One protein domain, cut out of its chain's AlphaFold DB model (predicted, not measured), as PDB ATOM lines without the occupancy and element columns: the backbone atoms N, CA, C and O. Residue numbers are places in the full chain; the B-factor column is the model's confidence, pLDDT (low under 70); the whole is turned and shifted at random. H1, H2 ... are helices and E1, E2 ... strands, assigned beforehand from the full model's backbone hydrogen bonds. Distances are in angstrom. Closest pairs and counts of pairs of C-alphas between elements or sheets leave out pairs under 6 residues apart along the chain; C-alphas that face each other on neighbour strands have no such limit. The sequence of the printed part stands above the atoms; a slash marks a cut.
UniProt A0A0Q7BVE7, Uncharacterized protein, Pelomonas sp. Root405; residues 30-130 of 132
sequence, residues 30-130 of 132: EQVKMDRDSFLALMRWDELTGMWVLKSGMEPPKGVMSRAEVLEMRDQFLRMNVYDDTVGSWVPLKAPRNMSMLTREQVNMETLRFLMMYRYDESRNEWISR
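This is residues 30 to 130 of the 132 residues of an uncharacterized protein of Pelomonas sp. Root405 (UniProt A0A0Q7BVE7). Three separate units, each a helix that leads straight into a two-strand hairpin, are strung out one after another in an open chain with no common core. H1 with E1 and E2 makes the first unit, H2 with E3 and E4 the second, and H3 with E5 and E6 the third; long unnamed links join them. The printed part has 101 residues with three named helices and six named strands, in the order H1, E1, E2, H2, E3, E4, H3, E5, E6, and its class is mixed, helices and strands. The three sheets, E1 - E2, E3 - E4 and E5 - E6, are antiparallel. The whole is extended, with a radius of gyration of the C-alphas of 20.4 A and spans of 55 by 37 by 28 A.

H1, residues 30 to 42, begins at C-alpha 30 at (141.511, 146.411, 104.303) and is 18.8 A long. E1 is residues 43 to 46 and E2 residues 51 to 54. H2, residues 67 to 80, begins at C-alpha 67 at (116.799, 133.876, 100.917) and is 20.1 A long. E3 is residues 81 to 84 and E4 residues 89 to 92. H3, residues 104 to 117, is 20.0 A long. E5 is residues 118 to 121, and E6, residues 126 to 129, ends at C-alpha 129 at (84.593, 155.509, 101.818).

The closest C-alphas of H1 and E2 are those of Leu 42 and Leu 54, 5.9 A apart. E1 and E2 form an antiparallel hairpin at 138 degrees, with N 44 and O 53 within hydrogen-bond range at 2.8 A. The closest C-alphas of H2 and E4 are those of Met 80 and Pro 92, 5.8 A apart. The hairpin of E3 and E4 is antiparallel at 140 degrees, with N 91 and O 82 at 2.8 A. For H3 and E6 the closest C-alphas are those of Met 117 and Ser 129, 5.9 A apart. E5 and E6 form an antiparallel hairpin at 141 degrees, with N 121 and O 126 at 2.8 A. In H1, H2 and H3 every O i to N i+4 pair is within hydrogen-bond range. H1, H2 and H3 are apart from one another.

The two C-alphas farthest apart are those of Glu 30 and Arg 130, at 58.0 A. The printed part has no cut. The links E2 to H2, 12 residues, and E4 to H3, 11 residues, are long; the other links are tight. Residues 30 to 38, 62 to 74 and 103 to 109 stand free. The mean pLDDT of the printed part is 87.1, and residue 60 is under 70.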
ATOM      1  N   GLU A  30     141.007 147.414 105.230       89.94
ATOM      2  CA  GLU A  30     141.511 146.411 104.303       89.94
ATOM      3  C   GLU A  30     140.559 145.215 104.223       89.94
ATOM      4  O   GLU A  30     140.214 144.801 103.116       89.94
ATOM      5  N   GLN A  31     140.058 144.735 105.367       86.56
ATOM      6  CA  GLN A  31     139.073 143.656 105.414       86.56
ATOM      7  C   GLN A  31     137.770 144.070 104.726       86.56
ATOM      8  O   GLN A  31     137.288 143.368 103.843       86.56
ATOM      9  N   VAL A  32     137.257 145.266 105.031       88.75
ATOM     10  CA  VAL A  32     136.041 145.792 104.388       88.75
ATOM     11  C   VAL A  32     136.218 145.917 102.874       88.75
ATOM     12  O   VAL A  32     135.298 145.623 102.110       88.75
ATOM     13  N   LYS A  33     137.399 146.344 102.414       91.50
ATOM     14  CA  LYS A  33     137.700 146.440 100.982       91.50
ATOM     15  C   LYS A  33     137.692 145.062 100.319       91.50
ATOM     16  O   LYS A  33     137.085 144.918  99.261       91.50
ATOM     17  N   MET A  34     138.330 144.068 100.938       89.00
ATOM     18  CA  MET A  34     138.337 142.692 100.439       89.00
ATOM     19  C   MET A  34     136.926 142.093 100.388       89.00
ATOM     20  O   MET A  34     136.548 141.508  99.370       89.00
ATOM     21  N   ASP A  35     136.129 142.290 101.437       87.88
ATOM     22  CA  ASP A  35     134.754 141.788 101.517       87.88
ATOM     23  C   ASP A  35     133.865 142.439 100.450       87.88
ATOM     24  O   ASP A  35     133.118 141.757  99.745       87.88
ATOM     25  N   ARG A  36     134.001 143.758 100.261       89.38
ATOM     26  CA  ARG A  36     133.310 144.507  99.204       89.38
ATOM     27  C   ARG A  36     133.663 143.975  97.819       89.38
ATOM     28  O   ARG A  36     132.763 143.741  97.016       89.38
ATOM     29  N   ASP A  37     134.949 143.823  97.522       90.38
ATOM     30  CA  ASP A  37     135.403 143.392  96.197       90.38
ATOM     31  C   ASP A  37     134.932 141.955  95.906       90.38
ATOM     32  O   ASP A  37     134.472 141.665  94.801       90.38
ATOM     33  N   SER A  38     134.923 141.091  96.927       86.75
ATOM     34  CA  SER A  38     134.370 139.732  96.850       86.75
ATOM     35  C   SER A  38     132.858 139.734  96.595       86.75
ATOM     36  O   SER A  38     132.365 139.008  95.732       86.75
ATOM     37  N   PHE A  39     132.110 140.594  97.291       86.75
ATOM     38  CA  PHE A  39     130.670 140.751  97.086       86.75
ATOM     39  C   PHE A  39     130.350 141.247  95.669       86.75
ATOM     40  O   PHE A  39     129.519 140.656  94.981       86.75
ATOM     41  N   LEU A  40     131.041 142.286  95.195       90.50
ATOM     42  CA  LEU A  40     130.836 142.853  93.857       90.50
ATOM     43  C   LEU A  40     131.321 141.932  92.732       90.50
ATOM     44  O   LEU A  40     130.868 142.065  91.592       90.50
ATOM     45  N   ALA A  41     132.217 140.982  93.012       88.06
ATOM     46  CA  ALA A  41     132.579 139.939  92.060       88.06
ATOM     47  C   ALA A  41     131.393 139.000  91.784       88.06
ATOM     48  O   ALA A  41     131.153 138.662  90.622       88.06
ATOM     49  N   LEU A  42     130.617 138.661  92.817       86.12
ATOM     50  CA  LEU A  42     129.511 137.697  92.772       86.12
ATOM     51  C   LEU A  42     128.154 138.326  92.438       86.12
ATOM     52  O   LEU A  42     127.345 137.725  91.729       86.12
ATOM     53  N   MET A  43     127.904 139.531  92.943       89.50
ATOM     54  CA  MET A  43     126.596 140.177  92.920       89.50
ATOM     55  C   MET A  43     126.563 141.321  91.909       89.50
ATOM     56  O   MET A  43     127.566 141.991  91.650       89.50
ATOM     57  N   ARG A  44     125.389 141.569  91.336       90.94
ATOM     58  CA  ARG A  44     125.086 142.771  90.555       90.94
ATOM     59  C   ARG A  44     123.834 143.429  91.106       90.94
ATOM     60  O   ARG A  44     122.932 142.741  91.579       90.94
ATOM     61  N   TRP A  45     123.783 144.748  91.027       89.38
ATOM     62  CA  TRP A  45     122.552 145.477  91.279       89.38
ATOM     63  C   TRP A  45     121.610 145.282  90.086       89.38
ATOM     64  O   TRP A  45     122.021 145.432  88.933       89.38
ATOM     65  N   ASP A  46     120.378 144.870  90.358       87.12
ATOM     66  CA  ASP A  46     119.299 144.782  89.382       87.12
ATOM     67  C   ASP A  46     118.359 145.975  89.567       87.12
ATOM     68  O   ASP A  46     117.563 146.016  90.505       87.12
ATOM     69  N   GLU A  47     118.463 146.948  88.663       87.69
ATOM     70  CA  GLU A  47     117.695 148.199  88.706       87.69
ATOM     71  C   GLU A  47     116.183 147.975  88.619       87.69
ATOM     72  O   GLU A  47     115.408 148.745  89.179       87.69
ATOM     73  N   LEU A  48     115.742 146.913  87.934       73.50
ATOM     74  CA  LEU A  48     114.317 146.664  87.712       73.50
ATOM     75  C   LEU A  48     113.616 146.196  88.988       73.50
ATOM     76  O   LEU A  48     112.458 146.531  89.231       73.50
ATOM     77  N   THR A  49     114.323 145.420  89.805       75.50
ATOM     78  CA  THR A  49     113.799 144.918  91.075       75.50
ATOM     79  C   THR A  49     114.270 145.737  92.276       75.50
ATOM     80  O   THR A  49     113.702 145.597  93.359       75.50
ATOM     81  N   GLY A  50     115.280 146.596  92.097       82.31
ATOM     82  CA  GLY A  50     115.934 147.324  93.180       82.31
ATOM     83  C   GLY A  50     116.625 146.379  94.165       82.31
ATOM     84  O   GLY A  50     116.551 146.586  95.378       82.31
ATOM     85  N   MET A  51     117.220 145.288  93.667       80.38
ATOM     86  CA  MET A  51     117.807 144.233  94.498       80.38
ATOM     87  C   MET A  51     119.200 143.820  94.018       80.38
ATOM     88  O   MET A  51     119.508 143.833  92.829       80.38
ATOM     89  N   TRP A  52     120.047 143.375  94.950       84.88
ATOM     90  CA  TRP A  52     121.279 142.662  94.612       84.88
ATOM     91  C   TRP A  52     120.952 141.224  94.206       84.88
ATOM     92  O   TRP A  52     120.348 140.481  94.980       84.88
ATOM     93  N   VAL A  53     121.389 140.814  93.018       86.69
ATOM     94  CA  VAL A  53     121.198 139.460  92.481       86.69
ATOM     95  C   VAL A  53     122.540 138.828  92.130       86.69
ATOM     96  O   VAL A  53     123.487 139.534  91.777       86.69
ATOM     97  N   LEU A  54     122.635 137.496  92.202       87.19
ATOM     98  CA  LEU A  54     123.822 136.798  91.707       87.19
ATOM     99  C   LEU A  54     124.005 137.063  90.208       87.19
ATOM    100  O   LEU A  54     123.046 137.107  89.430       87.19
ATOM    101  N   LYS A  55     125.261 137.222  89.788       87.81
ATOM    102  CA  LYS A  55     125.611 137.216  88.367       87.81
ATOM    103  C   LYS A  55     125.327 135.835  87.771       87.81
ATOM    104  O   LYS A  55     125.457 134.813  88.442       87.81
ATOM    105  N   SER A  56     124.933 135.814  86.500       79.94
ATOM    106  CA  SER A  56     124.606 134.572  85.792       79.94
ATOM    107  C   SER A  56     125.785 133.597  85.818       79.94
ATOM    108  O   SER A  56     126.910 133.992  85.519       79.94
ATOM    109  N   GLY A  57     125.522 132.331  86.155       78.06
ATOM    110  CA  GLY A  57     126.534 131.269  86.204       78.06
ATOM    111  C   GLY A  57     127.390 131.230  87.476       78.06
ATOM    112  O   GLY A  57     128.277 130.389  87.560       78.06
ATOM    113  N   MET A  58     127.138 132.102  88.455       78.06
ATOM    114  CA  MET A  58     127.774 132.023  89.773       78.06
ATOM    115  C   MET A  58     126.944 131.156  90.721       78.06
ATOM    116  O   MET A  58     125.717 131.271  90.765       78.06
ATOM    117  N   GLU A  59     127.609 130.313  91.509       74.12
ATOM    118  CA  GLU A  59     126.961 129.573  92.591       74.12
ATOM    119  C   GLU A  59     126.834 130.447  93.850       74.12
ATOM    120  O   GLU A  59     127.735 131.245  94.143       74.12
ATOM    121  N   PRO A  60     125.743 130.305  94.626       69.88
ATOM    122  CA  PRO A  60     125.651 130.902  95.953       69.88
ATOM    123  C   PRO A  60     126.856 130.479  96.811       69.88
ATOM    124  O   PRO A  60     127.198 129.292  96.825       69.88
ATOM    125  N   PRO A  61     127.506 131.404  97.541       73.69
ATOM    126  CA  PRO A  61     128.614 131.051  98.418       73.69
ATOM    127  C   PRO A  61     128.220 129.944  99.403       73.69
ATOM    128  O   PRO A  61     127.148 129.984 100.012       73.69
ATOM    129  N   LYS A  62     129.098 128.949  99.570       70.06
ATOM    130  CA  LYS A  62     128.851 127.816 100.471       70.06
ATOM    131  C   LYS A  62     128.623 128.311 101.900       70.06
ATOM    132  O   LYS A  62     129.392 129.120 102.407       70.06
ATOM    133  N   GLY A  63     127.581 127.790 102.545       73.31
ATOM    134  CA  GLY A  63     127.215 128.151 103.918       73.31
ATOM    135  C   GLY A  63     126.331 129.395 104.045       73.31
ATOM    136  O   GLY A  63     125.953 129.740 105.162       73.31
ATOM    137  N   VAL A  64     125.962 130.052 102.941       74.81
ATOM    138  CA  VAL A  64     124.956 131.121 102.963       74.81
ATOM    139  C   VAL A  64     123.574 130.493 102.804       74.81
ATOM    140  O   VAL A  64     123.306 129.823 101.807       74.81
ATOM    141  N   MET A  65     122.706 130.700 103.797       78.12
ATOM    142  CA  MET A  65     121.314 130.253 103.732       78.12
ATOM    143  C   MET A  65     120.619 130.891 102.533       78.12
ATOM    144  O   MET A  65     120.859 132.056 102.195       78.12
ATOM    145  N   SER A  66     119.735 130.137 101.893       80.00
ATOM    146  CA  SER A  66     118.916 130.690 100.829       80.00
ATOM    147  C   SER A  66     118.043 131.820 101.380       80.00
ATOM    148  O   SER A  66     117.642 131.839 102.545       80.00
ATOM    149  N   ARG A  67     117.690 132.779 100.521       77.81
ATOM    150  CA  ARG A  67     116.799 133.876 100.917       77.81
ATOM    151  C   ARG A  67     115.463 133.364 101.463       77.81
ATOM    152  O   ARG A  67     114.913 133.986 102.364       77.81
ATOM    153  N   ALA A  68     114.940 132.271 100.908       77.62
ATOM    154  CA  ALA A  68     113.691 131.670 101.367       77.62
ATOM    155  C   ALA A  68     113.798 131.222 102.831       77.62
ATOM    156  O   ALA A  68     112.956 131.603 103.639       77.62
ATOM    157  N   GLU A  69     114.882 130.532 103.185       83.38
ATOM    158  CA  GLU A  69     115.139 130.101 104.563       83.38
ATOM    159  C   GLU A  69     115.340 131.298 105.503       83.38
ATOM    160  O   GLU A  69     114.783 131.327 106.596       83.38
ATOM    161  N   VAL A  70     116.065 132.340 105.071       86.94
ATOM    162  CA  VAL A  70     116.240 133.566 105.874       86.94
ATOM    163  C   VAL A  70     114.897 134.252 106.149       86.94
ATOM    164  O   VAL A  70     114.656 134.727 107.260       86.94
ATOM    165  N   LEU A  71     114.014 134.316 105.147       84.31
ATOM    166  CA  LEU A  71     112.677 134.884 105.317       84.31
ATOM    167  C   LEU A  71     111.820 134.047 106.265       84.31
ATOM    168  O   LEU A  71     111.147 134.618 107.118       84.31
ATOM    169  N   GLU A  72     111.879 132.722 106.155       87.12
ATOM    170  CA  GLU A  72     111.159 131.817 107.047       87.12
ATOM    171  C   GLU A  72     111.634 131.960 108.500       87.12
ATOM    172  O   GLU A  72     110.815 132.142 109.402       87.12
ATOM    173  N   MET A  73     112.953 131.997 108.727       88.06
ATOM    174  CA  MET A  73     113.530 132.236 110.053       88.06
ATOM    175  C   MET A  73     113.113 133.591 110.626       88.06
ATOM    176  O   MET A  73     112.758 133.688 111.802       88.06
ATOM    177  N   ARG A  74     113.123 134.644 109.798       90.00
ATOM    178  CA  ARG A  74     112.638 135.971 110.193       90.00
ATOM    179  C   ARG A  74     111.168 135.908 110.591       90.00
ATOM    180  O   ARG A  74     110.803 136.434 111.637       90.00
ATOM    181  N   ASP A  75     110.321 135.285 109.782       88.12
ATOM    182  CA  ASP A  75     108.879 135.253 110.026       88.12
ATOM    183  C   ASP A  75     108.537 134.420 111.266       88.12
ATOM    184  O   ASP A  75     107.673 134.812 112.052       88.12
ATOM    185  N   GLN A  76     109.267 133.329 111.508       89.44
ATOM    186  CA  GLN A  76     109.193 132.573 112.754       89.44
ATOM    187  C   GLN A  76     109.632 133.423 113.953       89.44
ATOM    188  O   GLN A  76     108.944 133.445 114.974       89.44
ATOM    189  N   PHE A  77     110.736 134.161 113.832       92.19
ATOM    190  CA  PHE A  77     111.217 135.042 114.892       92.19
ATOM    191  C   PHE A  77     110.199 136.142 115.218       92.19
ATOM    192  O   PHE A  77     109.848 136.321 116.383       92.19
ATOM    193  N   LEU A  78     109.659 136.823 114.205       91.50
ATOM    194  CA  LEU A  78     108.656 137.884 114.360       91.50
ATOM    195  C   LEU A  78     107.305 137.366 114.870       91.50
ATOM    196  O   LEU A  78     106.555 138.107 115.502       91.50
ATOM    197  N   ARG A  79     106.982 136.092 114.624       90.94
ATOM    198  CA  ARG A  79     105.798 135.447 115.202       90.94
ATOM    199  C   ARG A  79     105.911 135.308 116.720       90.94
ATOM    200  O   ARG A  79     104.894 135.363 117.409       90.94
ATOM    201  N   MET A  80     107.130 135.117 117.218       92.50
ATOM    202  CA  MET A  80     107.411 134.807 118.619       92.50
ATOM    203  C   MET A  80     107.969 135.987 119.411       92.50
ATOM    204  O   MET A  80     108.040 135.886 120.630       92.50
ATOM    205  N   ASN A  81     108.358 137.087 118.762       94.50
ATOM    206  CA  ASN A  81     109.025 138.216 119.407       94.50
ATOM    207  C   ASN A  81     108.429 139.557 118.967       94.50
ATOM    208  O   ASN A  81     107.890 139.700 117.869       94.50
ATOM    209  N   VAL A  82     108.566 140.564 119.823       93.12
ATOM    210  CA  VAL A  82     108.232 141.963 119.538       93.12
ATOM    211  C   VAL A  82     109.386 142.852 119.975       93.12
ATOM    212  O   VAL A  82     110.083 142.527 120.932       93.12
ATOM    213  N   TYR A  83     109.623 143.944 119.252       92.12
ATOM    214  CA  TYR A  83     110.606 144.930 119.678       92.12
ATOM    215  C   TYR A  83     109.993 145.798 120.778       92.12
ATOM    216  O   TYR A  83     108.913 146.356 120.587       92.12
ATOM    217  N   ASP A  84     110.655 145.853 121.929       93.50
ATOM    218  CA  ASP A  84     110.284 146.716 123.043       93.50
ATOM    219  C   ASP A  84     111.200 147.942 123.036       93.50
ATOM    220  O   ASP A  84     112.377 147.851 123.396       93.50
ATOM    221  N   ASP A  85     110.653 149.089 122.628       94.12
ATOM    222  CA  ASP A  85     111.384 150.358 122.556       94.12
ATOM    223  C   ASP A  85     111.863 150.848 123.932       94.12
ATOM    224  O   ASP A  85     112.838 151.593 124.011       94.12
ATOM    225  N   THR A  86     111.223 150.424 125.029       93.81
ATOM    226  CA  THR A  86     111.617 150.843 126.384       93.81
ATOM    227  C   THR A  86     112.896 150.156 126.846       93.81
ATOM    228  O   THR A  86     113.723 150.760 127.528       93.81
ATOM    229  N   VAL A  87     113.075 148.898 126.438       91.50
ATOM    230  CA  VAL A  87     114.265 148.090 126.731       91.50
ATOM    231  C   VAL A  87     115.285 148.186 125.588       91.50
ATOM    232  O   VAL A  87     116.454 147.852 125.767       91.50
ATOM    233  N   GLY A  88     114.863 148.640 124.404       93.31
ATOM    234  CA  GLY A  88     115.685 148.709 123.196       93.31
ATOM    235  C   GLY A  88     116.059 147.330 122.649       93.31
ATOM    236  O   GLY A  88     117.125 147.166 122.050       93.31
ATOM    237  N   SER A  89     115.225 146.311 122.877       93.75
ATOM    238  CA  SER A  89     115.545 144.922 122.527       93.75
ATOM    239  C   SER A  89     114.320 144.116 122.089       93.75
ATOM    240  O   SER A  89     113.177 144.490 122.343       93.75
ATOM    241  N   TRP A  90     114.561 142.995 121.403       93.75
ATOM    242  CA  TRP A  90     113.509 142.043 121.048       93.75
ATOM    243  C   TRP A  90     113.160 141.175 122.255       93.75
ATOM    244  O   TRP A  90     114.032 140.500 122.802       93.75
ATOM    245  N   VAL A  91     111.883 141.155 122.632       94.12
ATOM    246  CA  VAL A  91     111.368 140.370 123.756       94.12
ATOM    247  C   VAL A  91     110.387 139.293 123.276       94.12
ATOM    248  O   VAL A  91     109.612 139.541 122.344       94.12
ATOM    249  N   PRO A  92     110.375 138.098 123.899       94.69
ATOM    250  CA  PRO A  92     109.421 137.051 123.556       94.69
ATOM    251  C   PRO A  92     107.974 137.463 123.840       94.69
ATOM    252  O   PRO A  92     107.656 138.064 124.868       94.69
ATOM    253  N   LEU A  93     107.070 137.075 122.948       91.12
ATOM    254  CA  LEU A  93     105.633 137.216 123.132       91.12
ATOM    255  C   LEU A  93     105.092 136.097 124.027       91.12
ATOM    256  O   LEU A  93     105.515 134.947 123.945       91.12
ATOM    257  N   LYS A  94     104.077 136.421 124.839       88.38
ATOM    258  CA  LYS A  94     103.357 135.429 125.661       88.38
ATOM    259  C   LYS A  94     102.586 134.406 124.819       88.38
ATOM    260  O   LYS A  94     102.382 133.283 125.262       88.38
ATOM    261  N   ALA A  95     102.144 134.806 123.628       88.25
ATOM    262  CA  ALA A  95     101.469 133.949 122.665       88.25
ATOM    263  C   ALA A  95     101.926 134.307 121.239       88.25
ATOM    264  O   ALA A  95     102.171 135.488 120.973       88.25
ATOM    265  N   PRO A  96     102.024 133.328 120.320       87.50
ATOM    266  CA  PRO A  96     102.408 133.586 118.937       87.50
ATOM    267  C   PRO A  96     101.460 134.581 118.255       87.50
ATOM    268  O   PRO A  96     100.237 134.471 118.375       87.50
ATOM    269  N   ARG A  97     102.011 135.536 117.499       86.38
ATOM    270  CA  ARG A  97     101.211 136.467 116.693       86.38
ATOM    271  C   ARG A  97     100.565 135.733 115.518       86.38
ATOM    272  O   ARG A  97     101.214 134.935 114.845       86.38
ATOM    273  N   ASN A  98      99.310 136.058 115.219       82.81
ATOM    274  CA  ASN A  98      98.703 135.648 113.959       82.81
ATOM    275  C   ASN A  98      99.290 136.503 112.823       82.81
ATOM    276  O   ASN A  98      99.070 137.713 112.771       82.81
ATOM    277  N   MET A  99     100.100 135.880 111.969       78.56
ATOM    278  CA  MET A  99     100.734 136.527 110.823       78.56
ATOM    279  C   MET A  99      99.900 136.243 109.574       78.56
ATOM    280  O   MET A  99      99.447 135.116 109.380       78.56
ATOM    281  N   SER A 100      99.719 137.252 108.720       79.50
ATOM    282  CA  SER A 100      99.023 137.071 107.444       79.50
ATOM    283  C   SER A 100      99.713 135.998 106.598       79.50
ATOM    284  O   SER A 100     100.938 135.978 106.499       79.50
ATOM    285  N   MET A 101      98.918 135.125 105.979       81.00
ATOM    286  CA  MET A 101      99.400 134.126 105.015       81.00
ATOM    287  C   MET A 101      99.447 134.672 103.581       81.00
ATOM    288  O   MET A 101      99.760 133.931 102.652       81.00
ATOM    289  N   LEU A 102      99.107 135.951 103.389       82.25
ATOM    290  CA  LEU A 102      99.103 136.578 102.075       82.25
ATOM    291  C   LEU A 102     100.527 136.792 101.567       82.25
ATOM    292  O   LEU A 102     101.414 137.241 102.298       82.25
ATOM    293  N   THR A 103     100.728 136.543 100.275       81.56
ATOM    294  CA  THR A 103     101.967 136.932  99.604       81.56
ATOM    295  C   THR A 103     102.089 138.453  99.565       81.56
ATOM    296  O   THR A 103     101.111 139.196  99.671       81.56
ATOM    297  N   ARG A 104     103.312 138.950  99.363       79.38
ATOM    298  CA  ARG A 104     103.559 140.391  99.222       79.38
ATOM    299  C   ARG A 104     102.733 141.010  98.091       79.38
ATOM    300  O   ARG A 104     102.236 142.119  98.247       79.38
ATOM    301  N   GLU A 105     102.569 140.292  96.981       77.94
ATOM    302  CA  GLU A 105     101.744 140.740  95.855       77.94
ATOM    303  C   GLU A 105     100.268 140.820  96.240       77.94
ATOM    304  O   GLU A 105      99.605 141.802  95.916       77.94
ATOM    305  N   GLN A 106      99.760 139.833  96.983       83.94
ATOM    306  CA  GLN A 106      98.385 139.848  97.481       83.94
ATOM    307  C   GLN A 106      98.151 141.020  98.438       83.94
ATOM    308  O   GLN A 106      97.188 141.761  98.257       83.94
ATOM    309  N   VAL A 107      99.071 141.262  99.380       87.00
ATOM    310  CA  VAL A 107      99.015 142.430 100.278       87.00
ATOM    311  C   VAL A 107      99.022 143.739  99.484       87.00
ATOM    312  O   VAL A 107      98.240 144.642  99.779       87.00
ATOM    313  N   ASN A 108      99.863 143.851  98.452       86.62
ATOM    314  CA  ASN A 108      99.904 145.039  97.598       86.62
ATOM    315  C   ASN A 108      98.579 145.248  96.853       86.62
ATOM    316  O   ASN A 108      98.076 146.369  96.801       86.62
ATOM    317  N   MET A 109      97.988 144.179  96.315       90.50
ATOM    318  CA  MET A 109      96.701 144.240  95.621       90.50
ATOM    319  C   MET A 109      95.553 144.622  96.558       90.50
ATOM    320  O   MET A 109      94.710 145.438  96.184       90.50
ATOM    321  N   GLU A 110      95.517 144.077  97.774       91.31
ATOM    322  CA  GLU A 110      94.528 144.460  98.789       91.31
ATOM    323  C   GLU A 110      94.689 145.916  99.214       91.31
ATOM    324  O   GLU A 110      93.708 146.657  99.252       91.31
ATOM    325  N   THR A 111      95.928 146.350  99.451       90.44
ATOM    326  CA  THR A 111      96.238 147.740  99.802       90.44
ATOM    327  C   THR A 111      95.786 148.685  98.693       90.44
ATOM    328  O   THR A 111      95.125 149.687  98.960       90.44
ATOM    329  N   LEU A 112      96.071 148.348  97.432       91.31
ATOM    330  CA  LEU A 112      95.652 149.145  96.283       91.31
ATOM    331  C   LEU A 112      94.124 149.220  96.186       91.31
ATOM    332  O   LEU A 112      93.576 150.314  96.058       91.31
ATOM    333  N   ARG A 113      93.421 148.086  96.316       91.31
ATOM    334  CA  ARG A 113      91.947 148.060  96.338       91.31
ATOM    335  C   ARG A 113      91.380 148.911  97.471       91.31
ATOM    336  O   ARG A 113      90.432 149.660  97.250       91.31
ATOM    337  N   PHE A 114      91.963 148.828  98.664       93.31
ATOM    338  CA  PHE A 114      91.564 149.645  99.803       93.31
ATOM    339  C   PHE A 114      91.738 151.141  99.503       93.31
ATOM    340  O   PHE A 114      90.791 151.908  99.640       93.31
ATOM    341  N   LEU A 115      92.891 151.565  98.984       92.62
ATOM    342  CA  LEU A 115      93.151 152.972  98.645       92.62
ATOM    343  C   LEU A 115      92.284 153.508  97.491       92.62
ATOM    344  O   LEU A 115      92.022 154.711  97.422       92.62
ATOM    345  N   MET A 116      91.812 152.636  96.595       91.25
ATOM    346  CA  MET A 116      90.825 153.002  95.575       91.25
ATOM    347  C   MET A 116      89.437 153.252  96.172       91.25
ATOM    348  O   MET A 116      88.720 154.129  95.697       91.25
ATOM    349  N   MET A 117      89.046 152.487  97.193       92.12
ATOM    350  CA  MET A 117      87.719 152.582  97.809       92.12
ATOM    351  C   MET A 117      87.653 153.608  98.938       92.12
ATOM    352  O   MET A 117      86.583 154.153  99.189       92.12
ATOM    353  N   TYR A 118      88.771 153.898  99.598       94.12
ATOM    354  CA  TYR A 118      88.828 154.757 100.774       94.12
ATOM    355  C   TYR A 118      89.750 155.958 100.544       94.12
ATOM    356  O   TYR A 118      90.664 155.947  99.716       94.12
ATOM    357  N   ARG A 119      89.487 157.049 101.258       92.62
ATOM    358  CA  ARG A 119      90.405 158.184 101.391       92.62
ATOM    359  C   ARG A 119      90.607 158.476 102.868       92.62
ATOM    360  O   ARG A 119      89.695 158.261 103.661       92.62
ATOM    361  N   TYR A 120      91.791 158.952 103.217       93.50
ATOM    362  CA  TYR A 120      92.068 159.372 104.578       93.50
ATOM    363  C   TYR A 120      91.475 160.762 104.822       93.50
ATOM    364  O   TYR A 120      91.670 161.663 104.006       93.50
ATOM    365  N   ASP A 121      90.721 160.918 105.903       93.25
ATOM    366  CA  ASP A 121      90.238 162.201 106.402       93.25
ATOM    367  C   ASP A 121      91.141 162.643 107.556       93.25
ATOM    368  O   ASP A 121      91.032 162.144 108.676       93.25
ATOM    369  N   GLU A 122      92.042 163.584 107.276       93.06
ATOM    370  CA  GLU A 122      92.993 164.104 108.264       93.06
ATOM    371  C   GLU A 122      92.304 164.823 109.428       93.06
ATOM    372  O   GLU A 122      92.806 164.791 110.547       93.06
ATOM    373  N   SER A 123      91.133 165.431 109.202       91.81
ATOM    374  CA  SER A 123      90.420 166.178 110.247       91.81
ATOM    375  C   SER A 123      89.818 165.263 111.311       91.81
ATOM    376  O   SER A 123      89.725 165.633 112.481       91.81
ATOM    377  N   ARG A 124      89.427 164.054 110.898       91.31
ATOM    378  CA  ARG A 124      88.823 163.034 111.762       91.31
ATOM    379  C   ARG A 124      89.812 161.946 112.155       91.31
ATOM    380  O   ARG A 124      89.509 161.164 113.046       91.31
ATOM    381  N   ASN A 125      90.982 161.920 111.517       92.31
ATOM    382  CA  ASN A 125      91.993 160.882 111.668       92.31
ATOM    383  C   ASN A 125      91.428 159.479 111.346       92.31
ATOM    384  O   ASN A 125      91.723 158.498 112.028       92.31
ATOM    385  N   GLU A 126      90.573 159.398 110.319       94.69
ATOM    386  CA  GLU A 126      89.780 158.211 109.967       94.69
ATOM    387  C   GLU A 126      89.792 157.949 108.450       94.69
ATOM    388  O   GLU A 126      89.868 158.867 107.636       94.69
ATOM    389  N   TRP A 127      89.668 156.680 108.044       93.00
ATOM    390  CA  TRP A 127      89.449 156.312 106.640       93.00
ATOM    391  C   TRP A 127      87.962 156.378 106.294       93.00
ATOM    392  O   TRP A 127      87.145 155.698 106.912       93.00
ATOM    393  N   ILE A 128      87.607 157.143 105.261       93.94
ATOM    394  CA  ILE A 128      86.226 157.289 104.789       93.94
ATOM    395  C   ILE A 128      86.058 156.723 103.379       93.94
ATOM    396  O   ILE A 128      86.921 156.888 102.513       93.94
ATOM    397  N   SER A 129      84.930 156.050 103.139       91.25
ATOM    398  CA  SER A 129      84.593 155.509 101.818       91.25
ATOM    399  C   SER A 129      84.480 156.634 100.783       91.25
ATOM    400  O   SER A 129      83.886 157.686 101.034       91.25
ATOM    401  N   ARG A 130      85.048 156.406  99.597       84.38
ATOM    402  CA  ARG A 130      84.868 157.248  98.406       84.38
ATOM    403  C   ARG A 130      83.535 156.987  97.715       84.38
ATOM    404  O   ARG A 130      83.056 157.874  97.021       84.38
TER     405      ARG A 130